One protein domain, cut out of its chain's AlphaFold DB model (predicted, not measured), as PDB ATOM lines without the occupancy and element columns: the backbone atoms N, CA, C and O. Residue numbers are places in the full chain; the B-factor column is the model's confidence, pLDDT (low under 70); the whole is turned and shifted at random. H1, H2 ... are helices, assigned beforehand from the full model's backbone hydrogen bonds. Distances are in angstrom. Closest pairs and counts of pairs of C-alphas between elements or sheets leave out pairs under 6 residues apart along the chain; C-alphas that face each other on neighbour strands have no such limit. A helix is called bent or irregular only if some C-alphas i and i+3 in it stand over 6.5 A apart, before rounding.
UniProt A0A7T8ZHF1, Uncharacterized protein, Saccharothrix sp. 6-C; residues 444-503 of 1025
ATOM      1  N   PRO A 444      28.458  41.622 -10.686       60.84
ATOM      2  CA  PRO A 444      27.998  42.275  -9.455       60.84
ATOM      3  C   PRO A 444      27.114  41.405  -8.545       60.84
ATOM      4  O   PRO A 444      27.127  41.583  -7.329       60.84
ATOM      5  N   ALA A 445      26.366  40.449  -9.109       71.31
ATOM      6  CA  ALA A 445      25.456  39.579  -8.363       71.31
ATOM      7  C   ALA A 445      26.113  38.303  -7.791       71.31
ATOM      8  O   ALA A 445      25.508  37.640  -6.944       71.31
ATOM      9  N   GLY A 446      27.344  37.960  -8.195       79.62
ATOM     10  CA  GLY A 446      27.923  36.625  -7.976       79.62
ATOM     11  C   GLY A 446      27.997  36.187  -6.508       79.62
ATOM     12  O   GLY A 446      27.644  35.056  -6.179       79.62
ATOM     13  N   VAL A 447      28.377  37.090  -5.594       84.88
ATOM     14  CA  VAL A 447      28.446  36.772  -4.154       84.88
ATOM     15  C   VAL A 447      27.060  36.462  -3.588       84.88
ATOM     16  O   VAL A 447      26.906  35.480  -2.866       84.88
ATOM     17  N   ARG A 448      26.041  37.255  -3.944       87.69
ATOM     18  CA  ARG A 448      24.662  37.052  -3.475       87.69
ATOM     19  C   ARG A 448      24.107  35.713  -3.955       87.69
ATOM     20  O   ARG A 448      23.517  34.982  -3.167       87.69
ATOM     21  N   GLU A 449      24.329  35.380  -5.221       89.00
ATOM     22  CA  GLU A 449      23.871  34.118  -5.808       89.00
ATOM     23  C   GLU A 449      24.525  32.894  -5.153       89.00
ATOM     24  O   GLU A 449      23.851  31.897  -4.882       89.00
ATOM     25  N   LEU A 450      25.826  32.977  -4.851       89.88
ATOM     26  CA  LEU A 450      26.545  31.944  -4.105       89.88
ATOM     27  C   LEU A 450      26.043  31.832  -2.663       89.88
ATOM     28  O   LEU A 450      25.880  30.720  -2.162       89.88
ATOM     29  N   THR A 451      25.768  32.959  -1.996       89.75
ATOM     30  CA  THR A 451      25.141  32.965  -0.669       89.75
ATOM     31  C   THR A 451      23.792  32.250  -0.710       89.75
ATOM     32  O   THR A 451      23.562  31.359   0.104       89.75
ATOM     33  N   ASP A 452      22.923  32.576  -1.669       88.50
ATOM     34  CA  ASP A 452      21.602  31.952  -1.785       88.50
ATOM     35  C   ASP A 452      21.705  30.445  -2.075       88.50
ATOM     36  O   ASP A 452      20.994  29.654  -1.447       88.50
ATOM     37  N   TYR A 453      22.651  30.029  -2.925       90.25
ATOM     38  CA  TYR A 453      22.954  28.617  -3.176       90.25
ATOM     39  C   TYR A 453      23.391  27.883  -1.897       90.25
ATOM     40  O   TYR A 453      22.832  26.839  -1.547       90.25
ATOM     41  N   LEU A 454      24.361  28.438  -1.161       89.25
ATOM     42  CA  LEU A 454      24.880  27.842   0.074       89.25
ATOM     43  C   LEU A 454      23.808  27.776   1.171       89.25
ATOM     44  O   LEU A 454      23.690  26.757   1.855       89.25
ATOM     45  N   VAL A 455      22.994  28.828   1.316       87.94
ATOM     46  CA  VAL A 455      21.867  28.861   2.260       87.94
ATOM     47  C   VAL A 455      20.860  27.769   1.916       87.94
ATOM     48  O   VAL A 455      20.426  27.029   2.803       87.94
ATOM     49  N   LEU A 456      20.505  27.632   0.635       86.44
ATOM     50  CA  LEU A 456      19.546  26.628   0.187       86.44
ATOM     51  C   LEU A 456      20.066  25.208   0.451       86.44
ATOM     52  O   LEU A 456      19.334  24.382   0.995       86.44
ATOM     53  N   ARG A 457      21.348  24.948   0.161       86.88
ATOM     54  CA  ARG A 457      22.014  23.667   0.448       86.88
ATOM     55  C   ARG A 457      22.034  23.335   1.940       86.88
ATOM     56  O   ARG A 457      21.670  22.223   2.323       86.88
ATOM     57  N   ALA A 458      22.412  24.288   2.788       83.50
ATOM     58  CA  ALA A 458      22.559  24.063   4.227       83.50
ATOM     59  C   ALA A 458      21.218  23.899   4.969       83.50
ATOM     60  O   ALA A 458      21.162  23.225   5.997       83.50
ATOM     61  N   THR A 459      20.137  24.500   4.461       80.88
ATOM     62  CA  THR A 459      18.836  24.547   5.159       80.88
ATOM     63  C   THR A 459      17.783  23.592   4.600       80.88
ATOM     64  O   THR A 459      16.734  23.426   5.232       80.88
ATOM     65  N   ARG A 460      18.015  22.988   3.422       79.19
ATOM     66  CA  ARG A 460      16.998  22.183   2.714       79.19
ATOM     67  C   ARG A 460      17.446  20.809   2.211       79.19
ATOM     68  O   ARG A 460      16.691  20.175   1.483       79.19
ATOM     69  N   THR A 461      18.635  20.347   2.588       77.44
ATOM     70  CA  THR A 461      19.021  18.937   2.393       77.44
ATOM     71  C   THR A 461      18.146  18.015   3.260       77.44
ATOM     72  O   THR A 461      17.617  18.457   4.276       77.44
ATOM     73  N   GLU A 462      17.974  16.750   2.865       64.88
ATOM     74  CA  GLU A 462      17.067  15.781   3.511       64.88
ATOM     75  C   GLU A 462      17.311  15.624   5.028       64.88
ATOM     76  O   GLU A 462      16.354  15.567   5.795       64.88
ATOM     77  N   ASP A 463      18.575  15.718   5.464       65.88
ATOM     78  CA  ASP A 463      18.995  15.703   6.874       65.88
ATOM     79  C   ASP A 463      19.447  17.082   7.393       65.88
ATOM     80  O   ASP A 463      20.294  17.154   8.282       65.88
ATOM     81  N   ALA A 464      18.959  18.189   6.810       68.50
ATOM     82  CA  ALA A 464      19.479  19.541   7.051       68.50
ATOM     83  C   ALA A 464      19.616  19.864   8.555       68.50
ATOM     84  O   ALA A 464      18.633  20.235   9.206       68.50
ATOM     85  N   PRO A 465      20.841  19.836   9.120       63.84
ATOM     86  CA  PRO A 465      21.039  19.989  10.562       63.84
ATOM     87  C   PRO A 465      20.800  21.433  11.039       63.84
ATOM     88  O   PRO A 465      20.825  21.728  12.237       63.84
ATOM     89  N   LEU A 466      20.602  22.348  10.084       71.44
ATOM     90  CA  LEU A 466      20.395  23.779  10.275       71.44
ATOM     91  C   LEU A 466      19.034  24.251   9.735       71.44
ATOM     92  O   LEU A 466      18.845  25.449   9.528       71.44
ATOM     93  N   ALA A 467      18.081  23.338   9.515       73.19
ATOM     94  CA  ALA A 467      16.701  23.717   9.219       73.19
ATOM     95  C   ALA A 467      16.152  24.652  10.319       73.19
ATOM     96  O   ALA A 467      16.300  24.369  11.508       73.19
ATOM     97  N   GLY A 468      15.561  25.788   9.928       72.12
ATOM     98  CA  GLY A 468      15.049  26.798  10.864       72.12
ATOM     99  C   GLY A 468      16.116  27.713  11.482       72.12
ATOM    100  O   GLY A 468      15.813  28.451  12.417       72.12
ATOM    101  N   ARG A 469      17.374  27.655  11.012       76.94
ATOM    102  CA  ARG A 469      18.478  28.544  11.430       76.94
ATOM    103  C   ARG A 469      19.043  29.364  10.271       76.94
ATOM    104  O   ARG A 469      20.256  29.529  10.143       76.94
ATOM    105  N   GLU A 470      18.162  29.878   9.423       80.75
ATOM    106  CA  GLU A 470      18.509  30.623   8.210       80.75
ATOM    107  C   GLU A 470      19.399  31.837   8.500       80.75
ATOM    108  O   GLU A 470      20.338  32.073   7.747       80.75
ATOM    109  N   ASP A 471      19.174  32.561   9.599       81.50
ATOM    110  CA  ASP A 471      19.959  33.758   9.945       81.50
ATOM    111  C   ASP A 471      21.412  33.423  10.311       81.50
ATOM    112  O   ASP A 471      22.350  34.105   9.884       81.50
ATOM    113  N   LEU A 472      21.618  32.323  11.045       81.56
ATOM    114  CA  LEU A 472      22.954  31.801  11.339       81.56
ATOM    115  C   LEU A 472      23.646  31.361  10.049       81.56
ATOM    116  O   LEU A 472      24.810  31.692   9.817       81.56
ATOM    117  N   VAL A 473      22.918  30.637   9.194       83.81
ATOM    118  CA  VAL A 473      23.457  30.164   7.918       83.81
ATOM    119  C   VAL A 473      23.821  31.341   7.020       83.81
ATOM    120  O   VAL A 473      24.907  31.350   6.448       83.81
ATOM    121  N   ARG A 474      22.970  32.369   6.935       86.31
ATOM    122  CA  ARG A 474      23.253  33.607   6.197       86.31
ATOM    123  C   ARG A 474      24.488  34.316   6.739       86.31
ATOM    124  O   ARG A 474      25.321  34.737   5.948       86.31
ATOM    125  N   SER A 475      24.649  34.375   8.059       82.75
ATOM    126  CA  SER A 475      25.827  34.986   8.683       82.75
ATOM    127  C   SER A 475      27.121  34.275   8.276       82.75
ATOM    128  O   SER A 475      28.062  34.931   7.844       82.75
ATOM    129  N   VAL A 476      27.168  32.939   8.338       82.44
ATOM    130  CA  VAL A 476      28.364  32.165   7.945       82.44
ATOM    131  C   VAL A 476      28.596  32.209   6.433       82.44
ATOM    132  O   VAL A 476      29.712  32.440   5.977       82.44
ATOM    133  N   THR A 477      27.544  32.044   5.633       86.38
ATOM    134  CA  THR A 477      27.652  32.076   4.164       86.38
ATOM    135  C   THR A 477      28.031  33.453   3.626       86.38
ATOM    136  O   THR A 477      28.647  33.521   2.568       86.38
ATOM    137  N   HIS A 478      27.760  34.537   4.361       83.38
ATOM    138  CA  HIS A 478      28.268  35.869   4.037       83.38
ATOM    139  C   HIS A 478      29.802  35.950   4.105       83.38
ATOM    140  O   HIS A 478      30.407  36.629   3.282       83.38
ATOM    141  N   TRP A 479      30.443  35.219   5.024       78.81
ATOM    142  CA  TRP A 479      31.908  35.133   5.094       78.81
ATOM    143  C   TRP A 479      32.490  34.248   3.995       78.81
ATOM    144  O   TRP A 479      33.526  34.570   3.420       78.81
ATOM    145  N   VAL A 480      31.827  33.129   3.706       84.25
ATOM    146  CA  VAL A 480      32.379  32.078   2.842       84.25
ATOM    147  C   VAL A 480      32.095  32.323   1.355       84.25
ATOM    148  O   VAL A 480      32.932  31.998   0.519       84.25
ATOM    149  N   ALA A 481      30.965  32.936   0.993       88.12
ATOM    150  CA  ALA A 481      30.618  33.191  -0.408       88.12
ATOM    151  C   ALA A 481      31.653  34.059  -1.159       88.12
ATOM    152  O   ALA A 481      32.004  33.684  -2.280       88.12
ATOM    153  N   PRO A 482      32.214  35.143  -0.577       84.62
ATOM    154  CA  PRO A 482      33.322  35.875  -1.194       84.62
ATOM    155  C   PRO A 482      34.555  35.001  -1.456       84.62
ATOM    156  O   PRO A 482      35.219  35.173  -2.474       84.62
ATOM    157  N   MET A 483      34.836  34.025  -0.581       82.00
ATOM    158  CA  MET A 483      35.971  33.108  -0.745       82.00
ATOM    159  C   MET A 483      35.789  32.166  -1.940       82.00
ATOM    160  O   MET A 483      36.769  31.639  -2.439       82.00
ATOM    161  N   CYS A 484      34.568  31.956  -2.436       82.12
ATOM    162  CA  CYS A 484      34.338  31.128  -3.620       82.12
ATOM    163  C   CYS A 484      34.713  31.829  -4.936       82.12
ATOM    164  O   CYS A 484      34.701  31.165  -5.966       82.12
ATOM    165  N   ALA A 485      34.984  33.143  -4.937       78.69
ATOM    166  CA  ALA A 485      35.352  33.919  -6.131       78.69
ATOM    167  C   ALA A 485      34.431  33.671  -7.352       78.69
ATOM    168  O   ALA A 485      34.895  33.446  -8.468       78.69
ATOM    169  N   SER A 486      33.108  33.663  -7.135       81.75
ATOM    170  CA  SER A 486      32.084  33.366  -8.163       81.75
ATOM    171  C   SER A 486      32.127  31.941  -8.755       81.75
ATOM    172  O   SER A 486      31.453  31.655  -9.745       81.75
ATOM    173  N   ASN A 487      32.863  31.010  -8.137       84.75
ATOM    174  CA  ASN A 487      32.958  29.612  -8.553       84.75
ATOM    175  C   ASN A 487      31.943  28.723  -7.802       84.75
ATOM    176  O   ASN A 487      32.070  28.454  -6.602       84.75
ATOM    177  N   PHE A 488      30.940  28.219  -8.524       87.56
ATOM    178  CA  PHE A 488      29.912  27.315  -7.991       87.56
ATOM    179  C   PHE A 488      30.441  25.915  -7.662       87.56
ATOM    180  O   PHE A 488      29.882  25.252  -6.791       87.56
ATOM    181  N   GLY A 489      31.522  25.463  -8.304       85.12
ATOM    182  CA  GLY A 489      32.198  24.209  -7.969       85.12
ATOM    183  C   GLY A 489      32.788  24.240  -6.557       85.12
ATOM    184  O   GLY A 489      32.549  23.327  -5.765       85.12
ATOM    185  N   ILE A 490      33.462  25.338  -6.203       82.62
ATOM    186  CA  ILE A 490      33.981  25.568  -4.845       82.62
ATOM    187  C   ILE A 490      32.826  25.654  -3.846       82.62
ATOM    188  O   ILE A 490      32.836  24.971  -2.820       82.62
ATOM    189  N   ALA A 491      31.778  26.416  -4.172       88.12
ATOM    190  CA  ALA A 491      30.599  26.504  -3.317       88.12
ATOM    191  C   ALA A 491      29.900  25.151  -3.128       88.12
ATOM    192  O   ALA A 491      29.382  24.881  -2.050       88.12
ATOM    193  N   ALA A 492      29.887  24.274  -4.135       87.31
ATOM    194  CA  ALA A 492      29.323  22.935  -4.016       87.31
ATOM    195  C   ALA A 492      30.139  22.033  -3.082       87.31
ATOM    196  O   ALA A 492      29.542  21.284  -2.306       87.31
ATOM    197  N   LEU A 493      31.471  22.126  -3.110       83.56
ATOM    198  CA  LEU A 493      32.327  21.417  -2.156       83.56
ATOM    199  C   LEU A 493      32.112  21.896  -0.732       83.56
ATOM    200  O   LEU A 493      31.913  21.076   0.161       83.56
ATOM    201  N   ILE A 494      32.092  23.214  -0.546       83.06
ATOM    202  CA  ILE A 494      31.787  23.829   0.740       83.06
ATOM    203  C   ILE A 494      30.411  23.352   1.197       83.06
ATOM    204  O   ILE A 494      30.297  22.788   2.272       83.06
ATOM    205  N   ALA A 495      29.376  23.455   0.363       84.06
ATOM    206  CA  ALA A 495      28.040  22.967   0.690       84.06
ATOM    207  C   ALA A 495      28.023  21.487   1.108       84.06
ATOM    208  O   ALA A 495      27.373  21.158   2.096       84.06
ATOM    209  N   ASN A 496      28.730  20.602   0.395       81.75
ATOM    210  CA  ASN A 496      28.827  19.180   0.749       81.75
ATOM    211  C   ASN A 496      29.432  18.995   2.148       81.75
ATOM    212  O   ASN A 496      28.856  18.311   2.994       81.75
ATOM    213  N   ASP A 497      30.566  19.644   2.387       79.12
ATOM    214  CA  ASP A 497      31.319  19.599   3.637       79.12
ATOM    215  C   ASP A 497      30.523  20.194   4.826       79.12
ATOM    216  O   ASP A 497      30.469  19.629   5.927       79.12
ATOM    217  N   LEU A 498      29.795  21.278   4.561       74.62
ATOM    218  CA  LEU A 498      28.868  21.948   5.466       74.62
ATOM    219  C   LEU A 498      27.675  21.070   5.871       74.62
ATOM    220  O   LEU A 498      27.266  21.100   7.033       74.62
ATOM    221  N   THR A 499      27.120  20.299   4.930       75.75
ATOM    222  CA  THR A 499      25.962  19.413   5.160       75.75
ATOM    223  C   THR A 499      26.324  18.049   5.761       75.75
ATOM    224  O   THR A 499      25.430  17.263   6.061       75.75
ATOM    225  N   GLY A 500      27.612  17.757   5.972       71.69
ATOM    226  CA  GLY A 500      28.071  16.509   6.586       71.69
ATOM    227  C   GLY A 500      27.651  16.339   8.058       71.69
ATOM    228  O   GLY A 500      27.575  17.299   8.829       71.69
ATOM    229  N   ALA A 501      27.429  15.087   8.481       57.91
ATOM    230  CA  ALA A 501      26.850  14.722   9.785       57.91
ATOM    231  C   ALA A 501      27.597  15.277  11.023       57.91
ATOM    232  O   ALA A 501      26.989  15.491  12.075       57.91
ATOM    233  N   HIS A 502      28.901  15.557  10.919       58.50
ATOM    234  CA  HIS A 502      29.741  16.000  12.041       58.50
ATOM    235  C   HIS A 502      29.958  17.523  12.122       58.50
ATOM    236  O   HIS A 502      30.583  18.001  13.071       58.50
ATOM    237  N   THR A 503      29.444  18.303  11.164       61.72
ATOM    238  CA  THR A 503      29.917  19.680  10.938       61.72
ATOM    239  C   THR A 503      29.068  20.763  11.617       61.72
ATOM    240  O   THR A 503      29.586  21.814  11.980       61.72
TER     241      THR A 503
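What this domain is: This is residues 444 to 503 of the 1025 residues of an uncharacterized protein of Saccharothrix sp. 6-C (UniProt A0A7T8ZHF1). Three helices make a small cluster, their centres set in a triangle: H1 and H2 form a helical hairpin, and H3 turns back to run the same way as H1. H1 touches both of the others, while H2 and H3 come close without clearly touching. The printed part has 60 residues, with three named helices in the order H1, H2, H3 and no named strand; its class is all helix. It is compact, with a radius of gyration of the C-alphas of 10.6 A, and its spans of 31 by 21 by 16 A make it only just elongated.

How they stand to each other: H1, residues 446 to 460, touches H2, residues 470 to 483; the closest C-alphas are those of Thr 451 and Ala 481, 5.5 A apart. The two run opposite ways at a steep tilt of 42 degrees and form a helical hairpin. H3, residues 488 to 498, touches H1, with the C-alphas of Leu 454 and Ala 495 closest at 5.8 A. H1 and H3 run the same way at a shallow tilt of 32 degrees, only just short of steep. H2 and H3 are close but not clearly touching: their closest C-alphas, of Ala 481 and Ala 491, are 7.3 A apart. They run opposite ways at a steep tilt of 46 degrees. In H1 and H3 every O i to N i+4 pair is within hydrogen-bond range; in H2, 7 of 10 are.

Where its parts are: H1 begins at C-alpha 446 (27.923, 36.625, -7.976) and measures 21.0 A from first to last C-alpha. H2 begins at C-alpha 470 (18.509, 30.623, 8.210) and measures 19.8 A; it is neither bent nor irregular, but only just: C-alphas 479 and 482 are 6.5 A apart. H3 measures 14.5 A and ends at C-alpha 498 (28.868, 21.948, 5.466).

The domain as a whole: The two C-alphas farthest apart, of Pro 444 and His 502, are 34.0 A from each other. The printed part has no cut. The link from H1 to H2 is short, with 9 residues, and the link from H2 to H3 is tight, with 4. The mean pLDDT of the printed part is 79.9; residue 444, residues 462 to 465 and residues 501 to 503 are under 70.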